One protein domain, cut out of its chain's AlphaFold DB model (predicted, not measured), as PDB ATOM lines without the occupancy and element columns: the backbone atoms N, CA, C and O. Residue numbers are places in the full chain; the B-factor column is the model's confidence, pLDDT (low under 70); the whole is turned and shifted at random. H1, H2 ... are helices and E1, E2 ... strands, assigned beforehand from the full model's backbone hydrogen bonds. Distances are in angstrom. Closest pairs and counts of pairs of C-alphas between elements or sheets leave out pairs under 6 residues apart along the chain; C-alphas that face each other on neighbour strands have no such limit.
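Overview. This is residues 74 to 146 of the 164 residues of an uncharacterized protein of Helicobacter apodemus (UniProt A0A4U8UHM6). A small three-stranded antiparallel sheet, E2 E3 E4, has the long helix H2 packed slantwise over one face, and a thin loop arm runs far out from this body to the short helix H1, where residues 117 to 123 stick out free. E1 lies at the other end of the body, beside H2, and residues 82 to 83 join it to E2 by short strand pairings. The printed part has 73 residues, with four named strands and two named helices in the order E1 E2 E3 E4 H1 H2, and the class is mixed, helices and strands. The whole is only just compact, close to loose, with a radius of gyration of the C-alphas of 13.3 A, yet its outline is elongated, 41 by 22 by 16 A, the arm making the length.

Arrangement. E2, residues 87 to 93, E3, residues 96 to 99, and E4, residues 102 to 105, form a meander, each strand the antiparallel neighbour of the one before. E2 and E3 are a hairpin at 160 degrees between their directions, with N 92 and O 96 2.8 A apart, within hydrogen-bond range. E3 and E4 are a hairpin at 156 degrees, with N 104 and O 97 within hydrogen-bond range at 2.8 A. E2 and E4 are the edge strands. H2, residues 131 to 145, is on the sheet at a height over the sheet of 9.3 A, giving two layers, a helix on one face of a sheet. It lies over E3 and runs slantwise to the strands, at 38 degrees to E3 on the local plane; the closest C-alphas of E3 and H2 are those of Phe 99 and Ile 137, 7.5 A apart. E1, residues 74 to 77, pairs with no named strand; its closest C-alpha to H2 is that of Thr 74, 6.6 A from that of Ala 139. E1 and E2 are near each other. H1, residues 118 to 123, is not on the sheet, and H1 and H2 are apart. Each O i to N i+4 pair in H2 is within hydrogen-bond range, against 1 of 2 in H1.

Along the chain. E1 begins at C-alpha 74, (122.463, 120.456, 130.468). E2 is the longest strand, 19.0 A from first to last C-alpha. H1 begins at C-alpha 118, (140.790, 90.769, 126.247). H2 measures 21.1 A and ends at C-alpha 145, (135.798, 124.055, 136.855).

Size, cuts and confidence. The two C-alphas farthest apart are those of Glu 119 and Arg 146, 41.1 A. The printed part has no cut. The link from E4 to H1, residues 106 to 117, is long. Mean pLDDT of the printed part is 89.2; residues 115 to 116, 120 to 122 and 125 to 127 are under 70.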
ATOM      1  N   THR A  74     122.384 121.451 129.396       94.06
ATOM      2  CA  THR A  74     122.463 120.456 130.468       94.06
ATOM      3  C   THR A  74     122.387 121.148 131.822       94.06
ATOM      4  O   THR A  74     123.173 122.049 132.109       94.06
ATOM      5  N   SER A  75     121.451 120.712 132.668       95.25
ATOM      6  CA  SER A  75     121.364 121.163 134.058       95.25
ATOM      7  C   SER A  75     122.292 120.314 134.920       95.25
ATOM      8  O   SER A  75     122.192 119.087 134.891       95.25
ATOM      9  N   ILE A  76     123.160 120.946 135.702       97.75
ATOM     10  CA  ILE A  76     124.064 120.298 136.652       97.75
ATOM     11  C   ILE A  76     123.768 120.818 138.058       97.75
ATOM     12  O   ILE A  76     123.691 122.022 138.284       97.75
ATOM     13  N   ASP A  77     123.642 119.889 138.996       97.75
ATOM     14  CA  ASP A  77     123.550 120.146 140.427       97.75
ATOM     15  C   ASP A  77     124.825 119.601 141.083       97.75
ATOM     16  O   ASP A  77     125.022 118.384 141.149       97.75
ATOM     17  N   LEU A  78     125.707 120.494 141.535       97.38
ATOM     18  CA  LEU A  78     126.951 120.143 142.228       97.38
ATOM     19  C   LEU A  78     126.742 119.862 143.725       97.38
ATOM     20  O   LEU A  78     127.603 119.248 144.349       97.38
ATOM     21  N   VAL A  79     125.611 120.271 144.308       96.56
ATOM     22  CA  VAL A  79     125.286 120.022 145.723       96.56
ATOM     23  C   VAL A  79     124.861 118.567 145.913       96.56
ATOM     24  O   VAL A  79     125.330 117.877 146.820       96.56
ATOM     25  N   HIS A  80     124.009 118.070 145.017       96.94
ATOM     26  CA  HIS A  80     123.477 116.708 145.048       96.94
ATOM     27  C   HIS A  80     124.132 115.773 144.023       96.94
ATOM     28  O   HIS A  80     123.814 114.580 143.986       96.94
ATOM     29  N   ASN A  81     125.059 116.296 143.220       97.44
ATOM     30  CA  ASN A  81     125.781 115.593 142.162       97.44
ATOM     31  C   ASN A  81     124.853 114.943 141.130       97.44
ATOM     32  O   ASN A  81     124.920 113.733 140.873       97.44
ATOM     33  N   THR A  82     123.957 115.747 140.549       97.75
ATOM     34  CA  THR A  82     123.001 115.271 139.545       97.75
ATOM     35  C   THR A  82     123.076 116.013 138.216       97.75
ATOM     36  O   THR A  82     123.518 117.153 138.137       97.75
ATOM     37  N   ILE A  83     122.643 115.332 137.156       96.88
ATOM     38  CA  ILE A  83     122.502 115.855 135.798       96.88
ATOM     39  C   ILE A  83     121.032 115.774 135.420       96.88
ATOM     40  O   ILE A  83     120.405 114.715 135.564       96.88
ATOM     41  N   ASN A  84     120.483 116.884 134.932       94.31
ATOM     42  CA  ASN A  84     119.082 117.033 134.548       94.31
ATOM     43  C   ASN A  84     118.108 116.570 135.649       94.31
ATOM     44  O   ASN A  84     117.005 116.117 135.350       94.31
ATOM     45  N   ASN A  85     118.529 116.652 136.918       90.44
ATOM     46  CA  ASN A  85     117.800 116.189 138.101       90.44
ATOM     47  C   ASN A  85     117.451 114.688 138.112       90.44
ATOM     48  O   ASN A  85     116.575 114.260 138.865       90.44
ATOM     49  N   VAL A  86     118.104 113.874 137.274       93.44
ATOM     50  CA  VAL A  86     117.762 112.450 137.104       93.44
ATOM     51  C   VAL A  86     118.959 111.519 137.239       93.44
ATOM     52  O   VAL A  86     118.859 110.482 137.894       93.44
ATOM     53  N   GLU A  87     120.096 111.866 136.645       96.19
ATOM     54  CA  GLU A  87     121.281 111.012 136.647       96.19
ATOM     55  C   GLU A  87     122.282 111.487 137.681       96.19
ATOM     56  O   GLU A  87     122.403 112.682 137.912       96.19
ATOM     57  N   ARG A  88     123.020 110.563 138.296       97.44
ATOM     58  CA  ARG A  88     124.005 110.897 139.328       97.44
ATOM     59  C   ARG A  88     125.425 110.730 138.825       97.44
ATOM     60  O   ARG A  88     125.744 109.731 138.174       97.44
ATOM     61  N   PHE A  89     126.286 111.652 139.224       97.69
ATOM     62  CA  PHE A  89     127.731 111.471 139.212       97.69
ATOM     63  C   PHE A  89     128.254 111.492 140.650       97.69
ATOM     64  O   PHE A  89     127.524 111.803 141.586       97.69
ATOM     65  N   HIS A  90     129.491 111.058 140.853       97.50
ATOM     66  CA  HIS A  90     130.073 110.963 142.190       97.50
ATOM     67  C   HIS A  90     131.550 111.315 142.137       97.50
ATOM     68  O   HIS A  90     132.279 110.749 141.324       97.50
ATOM     69  N   PHE A  91     132.009 112.169 143.043       97.12
ATOM     70  CA  PHE A  91     133.434 112.332 143.298       97.12
ATOM     71  C   PHE A  91     133.949 111.079 144.012       97.12
ATOM     72  O   PHE A  91     133.484 110.724 145.095       97.12
ATOM     73  N   LEU A  92     134.870 110.359 143.372       95.56
ATOM     74  CA  LEU A  92     135.584 109.242 143.994       95.56
ATOM     75  C   LEU A  92     136.746 109.752 144.857       95.56
ATOM     76  O   LEU A  92     137.117 109.101 145.832       95.56
ATOM     77  N   ASN A  93     137.317 110.889 144.464       94.31
ATOM     78  CA  ASN A  93     138.290 111.701 145.186       94.31
ATOM     79  C   ASN A  93     138.263 113.130 144.594       94.31
ATOM     80  O   ASN A  93     137.379 113.430 143.790       94.31
ATOM     81  N   GLU A  94     139.210 113.982 144.995       92.25
ATOM     82  CA  GLU A  94     139.312 115.384 144.552       92.25
ATOM     83  C   GLU A  94     139.451 115.526 143.025       92.25
ATOM     84  O   GLU A  94     138.867 116.436 142.443       92.25
ATOM     85  N   ASP A  95     140.103 114.566 142.362       94.94
ATOM     86  CA  ASP A  95     140.467 114.655 140.942       94.94
ATOM     87  C   ASP A  95     139.695 113.685 140.043       94.94
ATOM     88  O   ASP A  95     139.935 113.629 138.839       94.94
ATOM     89  N   VAL A  96     138.818 112.842 140.591       96.31
ATOM     90  CA  VAL A  96     138.167 111.771 139.829       96.31
ATOM     91  C   VAL A  96     136.670 111.764 140.061       96.31
ATOM     92  O   VAL A  96     136.188 111.453 141.150       96.31
ATOM     93  N   VAL A  97     135.928 111.968 138.975       97.31
ATOM     94  CA  VAL A  97     134.471 111.852 138.939       97.31
ATOM     95  C   VAL A  97     134.070 110.540 138.274       97.31
ATOM     96  O   VAL A  97     134.604 110.149 137.240       97.31
ATOM     97  N   LYS A  98     133.097 109.842 138.859       96.44
ATOM     98  CA  LYS A  98     132.405 108.713 138.242       96.44
ATOM     99  C   LYS A  98     131.058 109.169 137.704       96.44
ATOM    100  O   LYS A  98     130.216 109.621 138.479       96.44
ATOM    101  N   PHE A  99     130.813 108.934 136.422       95.69
ATOM    102  CA  PHE A  99     129.507 109.114 135.796       95.69
ATOM    103  C   PHE A  99     129.176 107.881 134.956       95.69
ATOM    104  O   PHE A  99     129.928 107.523 134.052       95.69
ATOM    105  N   ARG A 100     128.064 107.210 135.284       92.19
ATOM    106  CA  ARG A 100     127.707 105.893 134.725       92.19
ATOM    107  C   ARG A 100     128.879 104.894 134.876       92.19
ATOM    108  O   ARG A 100     129.399 104.726 135.986       92.19
ATOM    109  N   GLU A 101     129.289 104.234 133.797       89.44
ATOM    110  CA  GLU A 101     130.442 103.331 133.703       89.44
ATOM    111  C   GLU A 101     131.795 104.052 133.544       89.44
ATOM    112  O   GLU A 101     132.846 103.407 133.582       89.44
ATOM    113  N   TYR A 102     131.795 105.379 133.394       92.50
ATOM    114  CA  TYR A 102     132.997 106.166 133.135       92.50
ATOM    115  C   TYR A 102     133.612 106.735 134.409       92.50
ATOM    116  O   TYR A 102     132.927 107.162 135.343       92.50
ATOM    117  N   ARG A 103     134.942 106.783 134.413       94.25
ATOM    118  CA  ARG A 103     135.765 107.546 135.348       94.25
ATOM    119  C   ARG A 103     136.465 108.649 134.573       94.25
ATOM    120  O   ARG A 103     137.146 108.362 133.593       94.25
ATOM    121  N   ILE A 104     136.296 109.879 135.029       95.56
ATOM    122  CA  ILE A 104     136.863 111.084 134.442       95.56
ATOM    123  C   ILE A 104     137.913 111.605 135.411       95.56
ATOM    124  O   ILE A 104     137.584 111.891 136.560       95.56
ATOM    125  N   ASN A 105     139.164 111.689 134.965       95.62
ATOM    126  CA  ASN A 105     140.208 112.392 135.699       95.62
ATOM    127  C   ASN A 105     140.116 113.883 135.342       95.62
ATOM    128  O   ASN A 105     140.209 114.231 134.171       95.62
ATOM    129  N   LEU A 106     139.883 114.737 136.332       94.75
ATOM    130  CA  LEU A 106     139.692 116.172 136.167       94.75
ATOM    131  C   LEU A 106     141.007 116.871 135.786       94.75
ATOM    132  O   LEU A 106     140.995 117.718 134.901       94.75
ATOM    133  N   GLU A 107     142.149 116.450 136.340       93.25
ATOM    134  CA  GLU A 107     143.460 117.030 136.012       93.25
ATOM    135  C   GLU A 107     143.905 116.741 134.569       93.25
ATOM    136  O   GLU A 107     144.416 117.620 133.875       93.25
ATOM    137  N   THR A 108     143.755 115.494 134.113       94.75
ATOM    138  CA  THR A 108     144.235 115.050 132.793       94.75
ATOM    139  C   THR A 108     143.159 115.078 131.715       94.75
ATOM    140  O   THR A 108     143.479 114.928 130.535       94.75
ATOM    141  N   LEU A 109     141.891 115.236 132.109       90.81
ATOM    142  CA  LEU A 109     140.700 115.100 131.263       90.81
ATOM    143  C   LEU A 109     140.572 113.721 130.588       90.81
ATOM    144  O   LEU A 109     139.812 113.549 129.633       90.81
ATOM    145  N   GLU A 110     141.291 112.709 131.087       90.38
ATOM    146  CA  GLU A 110     141.174 111.335 130.601       90.38
ATOM    147  C   GLU A 110     139.848 110.705 131.039       90.38
ATOM    148  O   GLU A 110     139.506 110.686 132.223       90.38
ATOM    149  N   ILE A 111     139.146 110.090 130.084       89.56
ATOM    150  CA  ILE A 111     137.926 109.317 130.328       89.56
ATOM    151  C   ILE A 111     138.250 107.831 130.180       89.56
ATOM    152  O   ILE A 111     138.737 107.383 129.142       89.56
ATOM    153  N   ARG A 112     137.957 107.047 131.218       86.81
ATOM    154  CA  ARG A 112     138.143 105.591 131.231       86.81
ATOM    155  C   ARG A 112     136.808 104.903 131.483       86.81
ATOM    156  O   ARG A 112     136.175 105.166 132.501       86.81
ATOM    157  N   GLY A 113     136.388 104.032 130.569       79.12
ATOM    158  CA  GLY A 113     135.234 103.150 130.772       79.12
ATOM    159  C   GLY A 113     135.566 101.937 131.645       79.12
ATOM    160  O   GLY A 113     136.666 101.825 132.197       79.12
ATOM    161  N   GLU A 114     134.627 100.999 131.747       70.19
ATOM    162  CA  GLU A 114     134.872  99.719 132.413       70.19
ATOM    163  C   GLU A 114     135.983  98.910 131.728       70.19
ATOM    164  O   GLU A 114     136.121  98.886 130.503       70.19
ATOM    165  N   MET A 115     136.784  98.225 132.547       65.12
ATOM    166  CA  MET A 115     137.800  97.296 132.065       65.12
ATOM    167  C   MET A 115     137.099  96.082 131.446       65.12
ATOM    168  O   MET A 115     136.383  95.371 132.149       65.12
ATOM    169  N   GLN A 116     137.306  95.837 130.153       64.44
ATOM    170  CA  GLN A 116     136.786  94.641 129.484       64.44
ATOM    171  C   GLN A 116     137.869  93.554 129.426       64.44
ATOM    172  O   GLN A 116     139.067  93.846 129.376       64.44
ATOM    173  N   GLU A 117     137.458  92.289 129.436       71.12
ATOM    174  CA  GLU A 117     138.376  91.169 129.231       71.12
ATOM    175  C   GLU A 117     138.888  91.151 127.781       71.12
ATOM    176  O   GLU A 117     138.160  91.474 126.841       71.12
ATOM    177  N   LEU A 118     140.149  90.759 127.572       71.69
ATOM    178  CA  LEU A 118     140.790  90.769 126.247       71.69
ATOM    179  C   LEU A 118     140.012  89.939 125.207       71.69
ATOM    180  O   LEU A 118     139.897  90.330 124.048       71.69
ATOM    181  N   GLU A 119     139.449  88.811 125.637       75.19
ATOM    182  CA  GLU A 119     138.636  87.911 124.809       75.19
ATOM    183  C   GLU A 119     137.327  88.573 124.353       75.19
ATOM    184  O   GLU A 119     136.868  88.328 123.235       75.19
ATOM    185  N   PHE A 120     136.775  89.472 125.174       69.62
ATOM    186  CA  PHE A 120     135.607  90.280 124.838       69.62
ATOM    187  C   PHE A 120     135.961  91.393 123.843       69.62
ATOM    188  O   PHE A 120     135.230  91.566 122.871       69.62
ATOM    189  N   PHE A 121     137.099  92.080 124.019       67.50
ATOM    190  CA  PHE A 121     137.573  93.141 123.111       67.50
ATOM    191  C   PHE A 121     137.821  92.657 121.678       67.50
ATOM    192  O   PHE A 121     137.557  93.374 120.713       67.50
ATOM    193  N   LEU A 122     138.335  91.434 121.523       68.31
ATOM    194  CA  LEU A 122     138.571  90.834 120.205       68.31
ATOM    195  C   LEU A 122     137.263  90.579 119.440       68.31
ATOM    196  O   LEU A 122     137.270  90.555 118.210       68.31
ATOM    197  N   GLN A 123     136.154  90.385 120.160       75.50
ATOM    198  CA  GLN A 123     134.824  90.160 119.587       75.50
ATOM    199  C   GLN A 123     133.983  91.443 119.520       75.50
ATOM    200  O   GLN A 123     133.110  91.560 118.665       75.50
ATOM    201  N   ASN A 124     134.260  92.407 120.401       70.31
ATOM    202  CA  ASN A 124     133.562  93.677 120.531       70.31
ATOM    203  C   ASN A 124     134.615  94.787 120.651       70.31
ATOM    204  O   ASN A 124     135.132  95.007 121.747       70.31
ATOM    205  N   PRO A 125     134.969  95.479 119.553       66.31
ATOM    206  CA  PRO A 125     135.937  96.566 119.625       66.31
ATOM    207  C   PRO A 125     135.475  97.627 120.638       66.31
ATOM    208  O   PRO A 125     134.263  97.776 120.842       66.31
ATOM    209  N   PRO A 126     136.412  98.372 121.264       65.50
ATOM    210  CA  PRO A 126     136.067  99.437 122.195       65.50
ATOM    211  C   PRO A 126     135.040 100.363 121.546       65.50
ATOM    212  O   PRO A 126     135.289 100.918 120.476       65.50
ATOM    213  N   LYS A 127     133.864 100.480 122.166       68.38
ATOM    214  CA  LYS A 127     132.844 101.402 121.680       68.38
ATOM    215  C   LYS A 127     133.339 102.821 121.901       68.38
ATOM    216  O   LYS A 127     133.838 103.146 122.978       68.38
ATOM    217  N   GLU A 128     133.186 103.649 120.878       76.56
ATOM    218  CA  GLU A 128     133.327 105.088 121.047       76.56
ATOM    219  C   GLU A 128     132.313 105.575 122.081       76.56
ATOM    220  O   GLU A 128     131.200 105.049 122.184       76.56
ATOM    221  N   LEU A 129     132.718 106.575 122.860       83.19
ATOM    222  CA  LEU A 129     131.844 107.208 123.833       83.19
ATOM    223  C   LEU A 129     130.642 107.807 123.097       83.19
ATOM    224  O   LEU A 129     130.820 108.621 122.190       83.19
ATOM    225  N   GLU A 130     129.432 107.411 123.483       88.69
ATOM    226  CA  GLU A 130     128.204 107.920 122.870       88.69
ATOM    227  C   GLU A 130     128.126 109.448 122.998       88.69
ATOM    228  O   GLU A 130     128.476 109.997 124.043       88.69
ATOM    229  N   ALA A 131     127.644 110.136 121.957       90.62
ATOM    230  CA  ALA A 131     127.626 111.604 121.898       90.62
ATOM    231  C   ALA A 131     126.939 112.250 123.116       90.62
ATOM    232  O   ALA A 131     127.492 113.161 123.718       90.62
ATOM    233  N   GLU A 132     125.800 111.709 123.556       92.69
ATOM    234  CA  GLU A 132     125.101 112.181 124.760       92.69
ATOM    235  C   GLU A 132     125.972 112.056 126.026       92.69
ATOM    236  O   GLU A 132     125.964 112.928 126.895       92.69
ATOM    237  N   SER A 133     126.750 110.975 126.142       92.25
ATOM    238  CA  SER A 133     127.672 110.791 127.267       92.25
ATOM    239  C   SER A 133     128.838 111.778 127.194       92.25
ATOM    240  O   SER A 133     129.254 112.285 128.231       92.25
ATOM    241  N   GLN A 134     129.335 112.090 125.990       92.31
ATOM    242  CA  GLN A 134     130.356 113.126 125.793       92.31
ATOM    243  C   GLN A 134     129.847 114.499 126.237       92.31
ATOM    244  O   GLN A 134     130.529 115.181 127.000       92.31
ATOM    245  N   GLU A 135     128.643 114.882 125.806       94.38
ATOM    246  CA  GLU A 135     128.008 116.157 126.160       94.38
ATOM    247  C   GLU A 135     127.829 116.291 127.675       94.38
ATOM    248  O   GLU A 135     128.248 117.284 128.266       94.38
ATOM    249  N   LYS A 136     127.300 115.252 128.334       95.81
ATOM    250  CA  LYS A 136     127.109 115.260 129.790       95.81
ATOM    251  C   LYS A 136     128.423 115.281 130.556       95.81
ATOM    252  O   LYS A 136     128.536 116.019 131.528       95.81
ATOM    253  N   ILE A 137     129.426 114.513 130.129       95.56
ATOM    254  CA  ILE A 137     130.750 114.544 130.762       95.56
ATOM    255  C   ILE A 137     131.375 115.932 130.624       95.56
ATOM    256  O   ILE A 137     131.887 116.461 131.608       95.56
ATOM    257  N   LYS A 138     131.289 116.548 129.440       95.12
ATOM    258  CA  LYS A 138     131.753 117.920 129.226       95.12
ATOM    259  C   LYS A 138     131.037 118.891 130.169       95.12
ATOM    260  O   LYS A 138     131.709 119.681 130.820       95.12
ATOM    261  N   ALA A 139     129.713 118.789 130.300       96.38
ATOM    262  CA  ALA A 139     128.938 119.628 131.213       96.38
ATOM    263  C   ALA A 139     129.349 119.439 132.685       96.38
ATOM    264  O   ALA A 139     129.516 120.428 133.392       96.38
ATOM    265  N   ILE A 140     129.585 118.201 133.138       96.94
ATOM    266  CA  ILE A 140     130.105 117.928 134.491       96.94
ATOM    267  C   ILE A 140     131.453 118.622 134.690       96.94
ATOM    268  O   ILE A 140     131.627 119.349 135.662       96.94
ATOM    269  N   VAL A 141     132.405 118.406 133.778       96.69
ATOM    270  CA  VAL A 141     133.756 118.977 133.881       96.69
ATOM    271  C   VAL A 141     133.692 120.504 133.896       96.69
ATOM    272  O   VAL A 141     134.287 121.132 134.767       96.69
ATOM    273  N   SER A 142     132.925 121.104 132.986       96.44
ATOM    274  CA  SER A 142     132.730 122.553 132.937       96.44
ATOM    275  C   SER A 142     132.083 123.092 134.217       96.44
ATOM    276  O   SER A 142     132.559 124.091 134.747       96.44
ATOM    277  N   ALA A 143     131.091 122.404 134.791       96.81
ATOM    278  CA  ALA A 143     130.501 122.799 136.070       96.81
ATOM    279  C   ALA A 143     131.526 122.730 137.211       96.81
ATOM    280  O   ALA A 143     131.636 123.668 137.993       96.81
ATOM    281  N   VAL A 144     132.316 121.654 137.280       96.31
ATOM    282  CA  VAL A 144     133.356 121.464 138.306       96.31
ATOM    283  C   VAL A 144     134.420 122.560 138.230       96.31
ATOM    284  O   VAL A 144     134.834 123.071 139.265       96.31
ATOM    285  N   TYR A 145     134.824 122.974 137.032       95.50
ATOM    286  CA  TYR A 145     135.798 124.055 136.855       95.50
ATOM    287  C   TYR A 145     135.184 125.459 136.811       95.50
ATOM    288  O   TYR A 145     135.916 126.432 136.669       95.50
ATOM    289  N   ARG A 146     133.858 125.577 136.961       95.06
ATOM    290  CA  ARG A 146     133.110 126.842 136.868       95.06
ATOM    291  C   ARG A 146     133.313 127.547 135.521       95.06
ATOM    292  O   ARG A 146     133.269 128.770 135.417       95.06
TER     293      ARG A 146